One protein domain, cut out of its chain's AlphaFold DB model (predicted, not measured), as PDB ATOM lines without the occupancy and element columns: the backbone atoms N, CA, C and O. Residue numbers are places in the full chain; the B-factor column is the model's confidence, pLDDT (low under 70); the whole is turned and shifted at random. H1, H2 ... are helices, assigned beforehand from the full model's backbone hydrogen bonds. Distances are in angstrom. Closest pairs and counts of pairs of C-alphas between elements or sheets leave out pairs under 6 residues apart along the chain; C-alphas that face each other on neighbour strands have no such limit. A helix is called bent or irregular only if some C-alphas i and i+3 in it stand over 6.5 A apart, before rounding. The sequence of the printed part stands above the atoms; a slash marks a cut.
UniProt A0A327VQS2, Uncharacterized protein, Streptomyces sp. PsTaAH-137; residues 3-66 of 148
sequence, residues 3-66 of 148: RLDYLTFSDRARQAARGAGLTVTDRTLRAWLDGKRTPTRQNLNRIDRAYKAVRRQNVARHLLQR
ATOM      1  N   ARG A   3     200.853 206.018 180.147       95.69
ATOM      2  CA  ARG A   3     201.364 204.757 179.566       95.69
ATOM      3  C   ARG A   3     200.336 204.060 178.672       95.69
ATOM      4  O   ARG A   3     200.686 203.562 177.610       95.69
ATOM      5  N   LEU A   4     199.074 204.036 179.093       94.44
ATOM      6  CA  LEU A   4     197.984 203.450 178.317       94.44
ATOM      7  C   LEU A   4     197.667 204.302 177.084       94.44
ATOM      8  O   LEU A   4     197.466 203.755 176.002       94.44
ATOM      9  N   ASP A   5     197.705 205.628 177.229       95.12
ATOM     10  CA  ASP A   5     197.487 206.564 176.123       95.12
ATOM     11  C   ASP A   5     198.577 206.358 175.052       95.12
ATOM     12  O   ASP A   5     198.271 206.203 173.873       95.12
ATOM     13  N   TYR A   6     199.842 206.203 175.467       96.12
ATOM     14  CA  TYR A   6     200.961 205.873 174.573       96.12
ATOM     15  C   TYR A   6     200.743 204.567 173.793       96.12
ATOM     16  O   TYR A   6     200.999 204.505 172.592       96.12
ATOM     17  N   LEU A   7     200.246 203.523 174.463       96.50
ATOM     18  CA  LEU A   7     200.011 202.208 173.856       96.50
ATOM     19  C   LEU A   7     198.786 202.164 172.934       96.50
ATOM     20  O   LEU A   7     198.626 201.209 172.178       96.50
ATOM     21  N   THR A   8     197.907 203.164 173.001       95.25
ATOM     22  CA  THR A   8     196.610 203.142 172.307       95.25
ATOM     23  C   THR A   8     196.367 204.336 171.382       95.25
ATOM     24  O   THR A   8     195.309 204.390 170.750       95.25
ATOM     25  N   PHE A   9     197.343 205.242 171.247       94.25
ATOM     26  CA  PHE A   9     197.247 206.460 170.435       94.25
ATOM     27  C   PHE A   9     197.022 206.196 168.934       94.25
ATOM     28  O   PHE A   9     196.370 206.988 168.262       94.25
ATOM     29  N   SER A  10     197.520 205.079 168.397       94.69
ATOM     30  CA  SER A  10     197.332 204.691 166.992       94.69
ATOM     31  C   SER A  10     197.101 203.189 166.843       94.69
ATOM     32  O   SER A  10     197.422 202.413 167.745       94.69
ATOM     33  N   ASP A  11     196.583 202.753 165.692       93.62
ATOM     34  CA  ASP A  11     196.391 201.322 165.413       93.62
ATOM     35  C   ASP A  11     197.709 200.551 165.426       93.62
ATOM     36  O   ASP A  11     197.785 199.464 165.999       93.62
ATOM     37  N   ARG A  12     198.779 201.158 164.900       93.38
ATOM     38  CA  ARG A  12     200.133 200.606 164.991       93.38
ATOM     39  C   ARG A  12     200.576 200.437 166.446       93.38
ATOM     40  O   ARG A  12     201.118 199.392 166.792       93.38
ATOM     41  N   ALA A  13     200.338 201.435 167.303       93.81
ATOM     42  CA  ALA A  13     200.684 201.347 168.723       93.81
ATOM     43  C   ALA A  13     199.898 200.231 169.427       93.81
ATOM     44  O   ALA A  13     200.482 199.465 170.188       93.81
ATOM     45  N   ARG A  14     198.606 200.071 169.104       94.38
ATOM     46  CA  ARG A  14     197.769 198.989 169.649       94.38
ATOM     47  C   ARG A  14     198.261 197.614 169.220       94.38
ATOM     48  O   ARG A  14     198.321 196.710 170.048       94.38
ATOM     49  N   GLN A  15     198.615 197.449 167.948       94.19
ATOM     50  CA  GLN A  15     199.172 196.197 167.436       94.19
ATOM     51  C   GLN A  15     200.494 195.858 168.130       94.19
ATOM     52  O   GLN A  15     200.649 194.742 168.622       94.19
ATOM     53  N   ALA A  16     201.397 196.833 168.266       94.31
ATOM     54  CA  ALA A  16     202.654 196.653 168.989       94.31
ATOM     55  C   ALA A  16     202.424 196.312 170.473       94.31
ATOM     56  O   ALA A  16     203.057 195.404 171.003       94.31
ATOM     57  N   ALA A  17     201.475 196.977 171.137       95.31
ATOM     58  CA  ALA A  17     201.126 196.688 172.526       95.31
ATOM     59  C   ALA A  17     200.578 195.262 172.699       95.31
ATOM     60  O   ALA A  17     200.940 194.582 173.660       95.31
ATOM     61  N   ARG A  18     199.738 194.791 171.766       94.56
ATOM     62  CA  ARG A  18     199.248 193.402 171.743       94.56
ATOM     63  C   ARG A  18     200.389 192.409 171.523       94.56
ATOM     64  O   ARG A  18     200.463 191.432 172.261       94.56
ATOM     65  N   GLY A  19     201.294 192.693 170.582       93.50
ATOM     66  CA  GLY A  19     202.514 191.906 170.364       93.50
ATOM     67  C   GLY A  19     203.399 191.830 171.613       93.50
ATOM     68  O   GLY A  19     203.932 190.775 171.924       93.50
ATOM     69  N   ALA A  20     203.449 192.906 172.402       93.50
ATOM     70  CA  ALA A  20     204.144 192.964 173.688       93.50
ATOM     71  C   ALA A  20     203.353 192.358 174.874       93.50
ATOM     72  O   ALA A  20     203.714 192.556 176.037       93.50
ATOM     73  N   GLY A  21     202.255 191.638 174.611       92.25
ATOM     74  CA  GLY A  21     201.501 190.893 175.623       92.25
ATOM     75  C   GLY A  21     200.374 191.663 176.322       92.25
ATOM     76  O   GLY A  21     199.832 191.177 177.321       92.25
ATOM     77  N   LEU A  22     199.964 192.839 175.826       94.31
ATOM     78  CA  LEU A  22     198.749 193.512 176.302       94.31
ATOM     79  C   LEU A  22     197.498 192.831 175.718       94.31
ATOM     80  O   LEU A  22     196.963 193.243 174.692       94.31
ATOM     81  N   THR A  23     197.022 191.783 176.389       89.88
ATOM     82  CA  THR A  23     195.967 190.871 175.897       89.88
ATOM     83  C   THR A  23     194.546 191.200 176.370       89.88
ATOM     84  O   THR A  23     193.640 190.374 176.276       89.88
ATOM     85  N   VAL A  24     194.312 192.393 176.913       91.38
ATOM     86  CA  VAL A  24     192.978 192.775 177.403       91.38
ATOM     87  C   VAL A  24     192.019 193.134 176.268       91.38
ATOM     88  O   VAL A  24     192.431 193.614 175.216       91.38
ATOM     89  N   THR A  25     190.718 192.931 176.500       92.25
ATOM     90  CA  THR A  25     189.685 193.260 175.506       92.25
ATOM     91  C   THR A  25     189.617 194.762 175.228       92.25
ATOM     92  O   THR A  25     189.828 195.584 176.125       92.25
ATOM     93  N   ASP A  26     189.202 195.130 174.014       90.94
ATOM     94  CA  ASP A  26     189.011 196.533 173.624       90.94
ATOM     95  C   ASP A  26     187.973 197.249 174.502       90.94
ATOM     96  O   ASP A  26     188.103 198.438 174.796       90.94
ATOM     97  N   ARG A  27     186.964 196.517 174.996       93.88
ATOM     98  CA  ARG A  27     185.990 197.040 175.964       93.88
ATOM     99  C   ARG A  27     186.664 197.434 177.277       93.88
ATOM    100  O   ARG A  27     186.371 198.501 177.816       93.88
ATOM    101  N   THR A  28     187.547 196.583 177.795       94.31
ATOM    102  CA  THR A  28     188.308 196.861 179.018       94.31
ATOM    103  C   THR A  28     189.254 198.041 178.815       94.31
ATOM    104  O   THR A  28     189.287 198.929 179.664       94.31
ATOM    105  N   LEU A  29     189.959 198.093 177.679       92.94
ATOM    106  CA  LEU A  29     190.840 199.211 177.331       92.94
ATOM    107  C   LEU A  29     190.082 200.540 177.301       92.94
ATOM    108  O   LEU A  29     190.510 201.488 177.952       92.94
ATOM    109  N   ARG A  30     188.924 200.599 176.625       93.44
ATOM    110  CA  ARG A  30     188.072 201.801 176.617       93.44
ATOM    111  C   ARG A  30     187.625 202.199 178.019       93.44
ATOM    112  O   ARG A  30     187.714 203.363 178.371       93.44
ATOM    113  N   ALA A  31     187.199 201.244 178.847       95.69
ATOM    114  CA  ALA A  31     186.776 201.550 180.213       95.69
ATOM    115  C   ALA A  31     187.908 202.145 181.075       95.69
ATOM    116  O   ALA A  31     187.631 202.964 181.947       95.69
ATOM    117  N   TRP A  32     189.160 201.740 180.845       95.44
ATOM    118  CA  TRP A  32     190.327 202.326 181.511       95.44
ATOM    119  C   TRP A  32     190.696 203.701 180.954       95.44
ATOM    120  O   TRP A  32     191.005 204.599 181.734       95.44
ATOM    121  N   LEU A  33     190.647 203.880 179.631       94.00
ATOM    122  CA  LEU A  33     190.908 205.166 178.975       94.00
ATOM    123  C   LEU A  33     189.884 206.234 179.384       94.00
ATOM    124  O   LEU A  33     190.266 207.355 179.696       94.00
ATOM    125  N   ASP A  34     188.610 205.852 179.480       94.44
ATOM    126  CA  ASP A  34     187.511 206.720 179.919       94.44
ATOM    127  C   ASP A  34     187.526 206.997 181.437       94.44
ATOM    128  O   ASP A  34     186.653 207.700 181.943       94.44
ATOM    129  N   GLY A  35     188.429 206.372 182.203       93.50
ATOM    130  CA  GLY A  35     188.465 206.475 183.667       93.50
ATOM    131  C   GLY A  35     187.299 205.787 184.395       93.50
ATOM    132  O   GLY A  35     187.184 205.894 185.611       93.50
ATOM    133  N   LYS A  36     186.445 205.037 183.683       94.75
ATOM    134  CA  LYS A  36     185.291 204.311 184.253       94.75
ATOM    135  C   LYS A  36     185.701 203.127 185.128       94.75
ATOM    136  O   LYS A  36     184.894 202.627 185.911       94.75
ATOM    137  N   ARG A  37     186.921 202.612 184.949       93.75
ATOM    138  CA  ARG A  37     187.495 201.512 185.734       93.75
ATOM    139  C   ARG A  37     188.979 201.743 185.986       93.75
ATOM    140  O   ARG A  37     189.690 202.210 185.102       93.75
ATOM    141  N   THR A  38     189.452 201.282 187.137       93.00
ATOM    142  CA  THR A  38     190.880 201.266 187.478       93.00
ATOM    143  C   THR A  38     191.473 199.881 187.193       93.00
ATOM    144  O   THR A  38     190.867 198.872 187.570       93.00
ATOM    145  N   PRO A  39     192.637 199.776 186.527       94.69
ATOM    146  CA  PRO A  39     193.314 198.498 186.342       94.69
ATOM    147  C   PRO A  39     193.743 197.884 187.682       94.69
ATOM    148  O   PRO A  39     194.195 198.577 188.590       94.69
ATOM    149  N   THR A  40     193.656 196.558 187.794       95.31
ATOM    150  CA  THR A  40     194.242 195.820 188.925       95.31
ATOM    151  C   THR A  40     195.771 195.905 188.897       95.31
ATOM    152  O   THR A  40     196.361 196.145 187.844       95.31
ATOM    153  N   ARG A  41     196.446 195.614 190.018       95.25
ATOM    154  CA  ARG A  41     197.923 195.585 190.086       95.25
ATOM    155  C   ARG A  41     198.556 194.674 189.027       95.25
ATOM    156  O   ARG A  41     199.548 195.041 188.407       95.25
ATOM    157  N   GLN A  42     197.946 193.518 188.766       94.06
ATOM    158  CA  GLN A  42     198.391 192.613 187.706       94.06
ATOM    159  C   GLN A  42     198.291 193.263 186.318       94.06
ATOM    160  O   GLN A  42     199.205 193.138 185.507       94.06
ATOM    161  N   ASN A  43     197.199 193.980 186.044       94.44
ATOM    162  CA  ASN A  43     197.014 194.678 184.776       94.44
ATOM    163  C   ASN A  43     197.938 195.893 184.638       94.44
ATOM    164  O   ASN A  43     198.446 196.126 183.547       94.44
ATOM    165  N   LEU A  44     198.224 196.611 185.726       95.31
ATOM    166  CA  LEU A  44     199.239 197.667 185.738       95.31
ATOM    167  C   LEU A  44     200.615 197.115 185.355       95.31
ATOM    168  O   LEU A  44     201.264 197.668 184.477       95.31
ATOM    169  N   ASN A  45     201.015 195.970 185.917       94.75
ATOM    170  CA  ASN A  45     202.277 195.324 185.549       94.75
ATOM    171  C   ASN A  45     202.320 194.928 184.062       94.75
ATOM    172  O   ASN A  45     203.363 195.056 183.422       94.75
ATOM    173  N   ARG A  46     201.196 194.466 183.496       95.00
ATOM    174  CA  ARG A  46     201.088 194.166 182.056       95.00
ATOM    175  C   ARG A  46     201.216 195.427 181.202       95.00
ATOM    176  O   ARG A  46     201.961 195.413 180.228       95.00
ATOM    177  N   ILE A  47     200.536 196.510 181.585       95.94
ATOM    178  CA  ILE A  47     200.644 197.817 180.920       95.94
ATOM    179  C   ILE A  47     202.093 198.310 180.964       95.94
ATOM    180  O   ILE A  47     202.616 198.747 179.945       95.94
ATOM    181  N   ASP A  48     202.760 198.199 182.110       96.25
ATOM    182  CA  ASP A  48     204.135 198.663 182.292       96.25
ATOM    183  C   ASP A  48     205.137 197.868 181.460       96.25
ATOM    184  O   ASP A  48     206.024 198.457 180.838       96.25
ATOM    185  N   ARG A  49     204.983 196.542 181.407       95.75
ATOM    186  CA  ARG A  49     205.814 195.676 180.563       95.75
ATOM    187  C   ARG A  49     205.623 195.999 179.083       95.75
ATOM    188  O   ARG A  49     206.606 196.255 178.393       95.75
ATOM    189  N   ALA A  50     204.372 196.063 178.622       96.62
ATOM    190  CA  ALA A  50     204.058 196.395 177.235       96.62
ATOM    191  C   ALA A  50     204.566 197.796 176.859       96.62
ATOM    192  O   ALA A  50     205.154 197.982 175.796       96.62
ATOM    193  N   TYR A  51     204.406 198.771 177.759       96.69
ATOM    194  CA  TYR A  51     204.939 200.119 177.587       96.69
ATOM    195  C   TYR A  51     206.455 200.111 177.411       96.69
ATOM    196  O   TYR A  51     206.950 200.718 176.464       96.69
ATOM    197  N   LYS A  52     207.196 199.421 178.289       95.88
ATOM    198  CA  LYS A  52     208.658 199.335 178.196       95.88
ATOM    199  C   LYS A  52     209.098 198.702 176.878       95.88
ATOM    200  O   LYS A  52     209.928 199.299 176.203       95.88
ATOM    201  N   ALA A  53     208.516 197.568 176.488       95.56
ATOM    202  CA  ALA A  53     208.858 196.878 175.243       95.56
ATOM    203  C   ALA A  53     208.618 197.765 174.007       95.56
ATOM    204  O   ALA A  53     209.537 198.037 173.238       95.56
ATOM    205  N   VAL A  54     207.410 198.327 173.863       95.69
ATOM    206  CA  VAL A  54     207.081 199.209 172.729       95.69
ATOM    207  C   VAL A  54     207.958 200.463 172.735       95.69
ATOM    208  O   VAL A  54     208.395 200.937 171.685       95.69
ATOM    209  N   ARG A  55     208.239 201.024 173.918       95.44
ATOM    210  CA  ARG A  55     209.074 202.221 174.035       95.44
ATOM    211  C   ARG A  55     210.522 201.945 173.642       95.44
ATOM    212  O   ARG A  55     211.097 202.798 172.972       95.44
ATOM    213  N   ARG A  56     211.093 200.799 174.025       95.06
ATOM    214  CA  ARG A  56     212.454 200.400 173.640       95.06
ATOM    215  C   ARG A  56     212.596 200.318 172.123       95.06
ATOM    216  O   ARG A  56     213.428 201.026 171.564       95.06
ATOM    217  N   GLN A  57     211.676 199.618 171.466       94.12
ATOM    218  CA  GLN A  57     211.614 199.512 170.003       94.12
ATOM    219  C   GLN A  57     211.512 200.879 169.309       94.12
ATOM    220  O   GLN A  57     212.247 201.187 168.373       94.12
ATOM    221  N   ASN A  58     210.643 201.763 169.806       93.19
ATOM    222  CA  ASN A  58     210.485 203.099 169.223       93.19
ATOM    223  C   ASN A  58     211.720 203.995 169.422       93.19
ATOM    224  O   ASN A  58     212.007 204.853 168.586       93.19
ATOM    225  N   VAL A  59     212.437 203.827 170.536       95.25
ATOM    226  CA  VAL A  59     213.634 204.610 170.869       95.25
ATOM    227  C   VAL A  59     214.875 204.078 170.146       95.25
ATOM    228  O   VAL A  59     215.726 204.885 169.770       95.25
ATOM    229  N   ALA A  60     214.950 202.772 169.878       95.75
ATOM    230  CA  ALA A  60     216.083 202.106 169.233       95.75
ATOM    231  C   ALA A  60     216.522 202.802 167.937       95.75
ATOM    232  O   ALA A  60     217.688 203.159 167.791       95.75
ATOM    233  N   ARG A  61     215.577 203.133 167.045       91.56
ATOM    234  CA  ARG A  61     215.875 203.854 165.792       91.56
ATOM    235  C   ARG A  61     216.612 205.179 166.026       91.56
ATOM    236  O   ARG A  61     217.541 205.515 165.297       91.56
ATOM    237  N   HIS A  62     216.185 205.942 167.029       92.94
ATOM    238  CA  HIS A  62     216.801 207.227 167.358       92.94
ATOM    239  C   HIS A  62     218.159 207.050 168.047       92.94
ATOM    240  O   HIS A  62     219.075 207.832 167.789       92.94
ATOM    241  N   LEU A  63     218.307 206.015 168.880       94.00
ATOM    242  CA  LEU A  63     219.590 205.654 169.479       94.00
ATOM    243  C   LEU A  63     220.605 205.261 168.408       94.00
ATOM    244  O   LEU A  63     221.683 205.841 168.388       94.00
ATOM    245  N   LEU A  64     220.245 204.376 167.476       95.00
ATOM    246  CA  LEU A  64     221.119 203.962 166.376       95.00
ATOM    247  C   LEU A  64     221.598 205.151 165.550       95.00
ATOM    248  O   LEU A  64     222.795 205.308 165.328       95.00
ATOM    249  N   GLN A  65     220.680 206.037 165.153       93.62
ATOM    250  CA  GLN A  65     221.038 207.236 164.397       93.62
ATOM    251  C   GLN A  65     222.072 208.091 165.143       93.62
ATOM    252  O   GLN A  65     223.057 208.543 164.551       93.62
ATOM    253  N   ARG A  66     221.853 208.309 166.443       93.75
ATOM    254  CA  ARG A  66     222.742 209.114 167.281       93.75
ATOM    255  C   ARG A  66     224.093 208.432 167.499       93.75
ATOM    256  O   ARG A  66     225.117 209.095 167.378       93.75
TER     257      ARG A  66
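AT A GLANCE: This is residues 3 to 66 of the 148 residues of an uncharacterized protein of Streptomyces sp. PsTaAH-137 (UniProt A0A327VQS2). One long helix, H4, makes the length of this model, and two short helices, H1 and H2, meet at a corner and pack across part of it, on its residues 47 to 54. H3 is set off from this core, near H1 but touching no helix, and residues 59 to 66, the last part of H4, stick out free past the body. The printed part has 64 residues with four named helices, in the order H1, H2, H3, H4, and no named strand; its class is all helix. It is elongated, spanning 41 by 22 by 18 A, and only just compact, close to loose, with a radius of gyration of the C-alphas of 12.4 A.

HOW THE PARTS SIT: H1, residues 3 to 8, and H2, residues 11 to 19, touch only at the corner by their tight link; their closest C-alphas are those of Thr 8 and Arg 14, 5.1 A apart. They run opposite ways at a steep tilt of 66 degrees. H3, residues 26 to 33, is close to H1 but not clearly touching it, the closest C-alphas being those of Asp 5 and Leu 33, 7.3 A apart. H1 and H3 run opposite ways at a steep tilt of 40 degrees. H4, residues 41 to 66, touches H1 with residues 47 to 54 alone, about perpendicular at 76 degrees; the closest C-alphas are those of Arg 3 and Tyr 51, 6.2 A apart. H4 touches H2 with residues 50 to 54 alone, closest at the C-alphas of Ala 17 and Ala 50, 5.6 A apart. H2 and H4 run opposite ways at a steep tilt of 65 degrees. H3 is apart from H2 and from H4. Every backbone O i to N i+4 pair is within hydrogen-bond range in H1, H2 and H3, and 20 of 22 are in H4.

IN THESE COORDINATES: H1 begins at C-alpha 3, at (201.364, 204.757, 179.566), and is 8.8 A long from first to last C-alpha. H2 measures 12.3 A and H3 10.3 A. H4 runs 36.3 A from C-alpha 41 at (197.923, 195.585, 190.086) to C-alpha 66 at (222.742, 209.114, 167.281). It has a kink of 33 degrees near residue 59, and is neither bent nor irregular, but only just: C-alphas 58 and 61 are 6.4 A apart.

THE WHOLE: The two C-alphas farthest apart are those of Lys 36 and Arg 66, at 41.4 A. Without residues 59 to 66 the body spans 30 by 22 by 15 A. The printed part has no cut. The links from H2 to H3 and from H3 to H4 are short, with 6 and 7 residues. The mean pLDDT of the printed part is 94.4, and no printed residue is under 70.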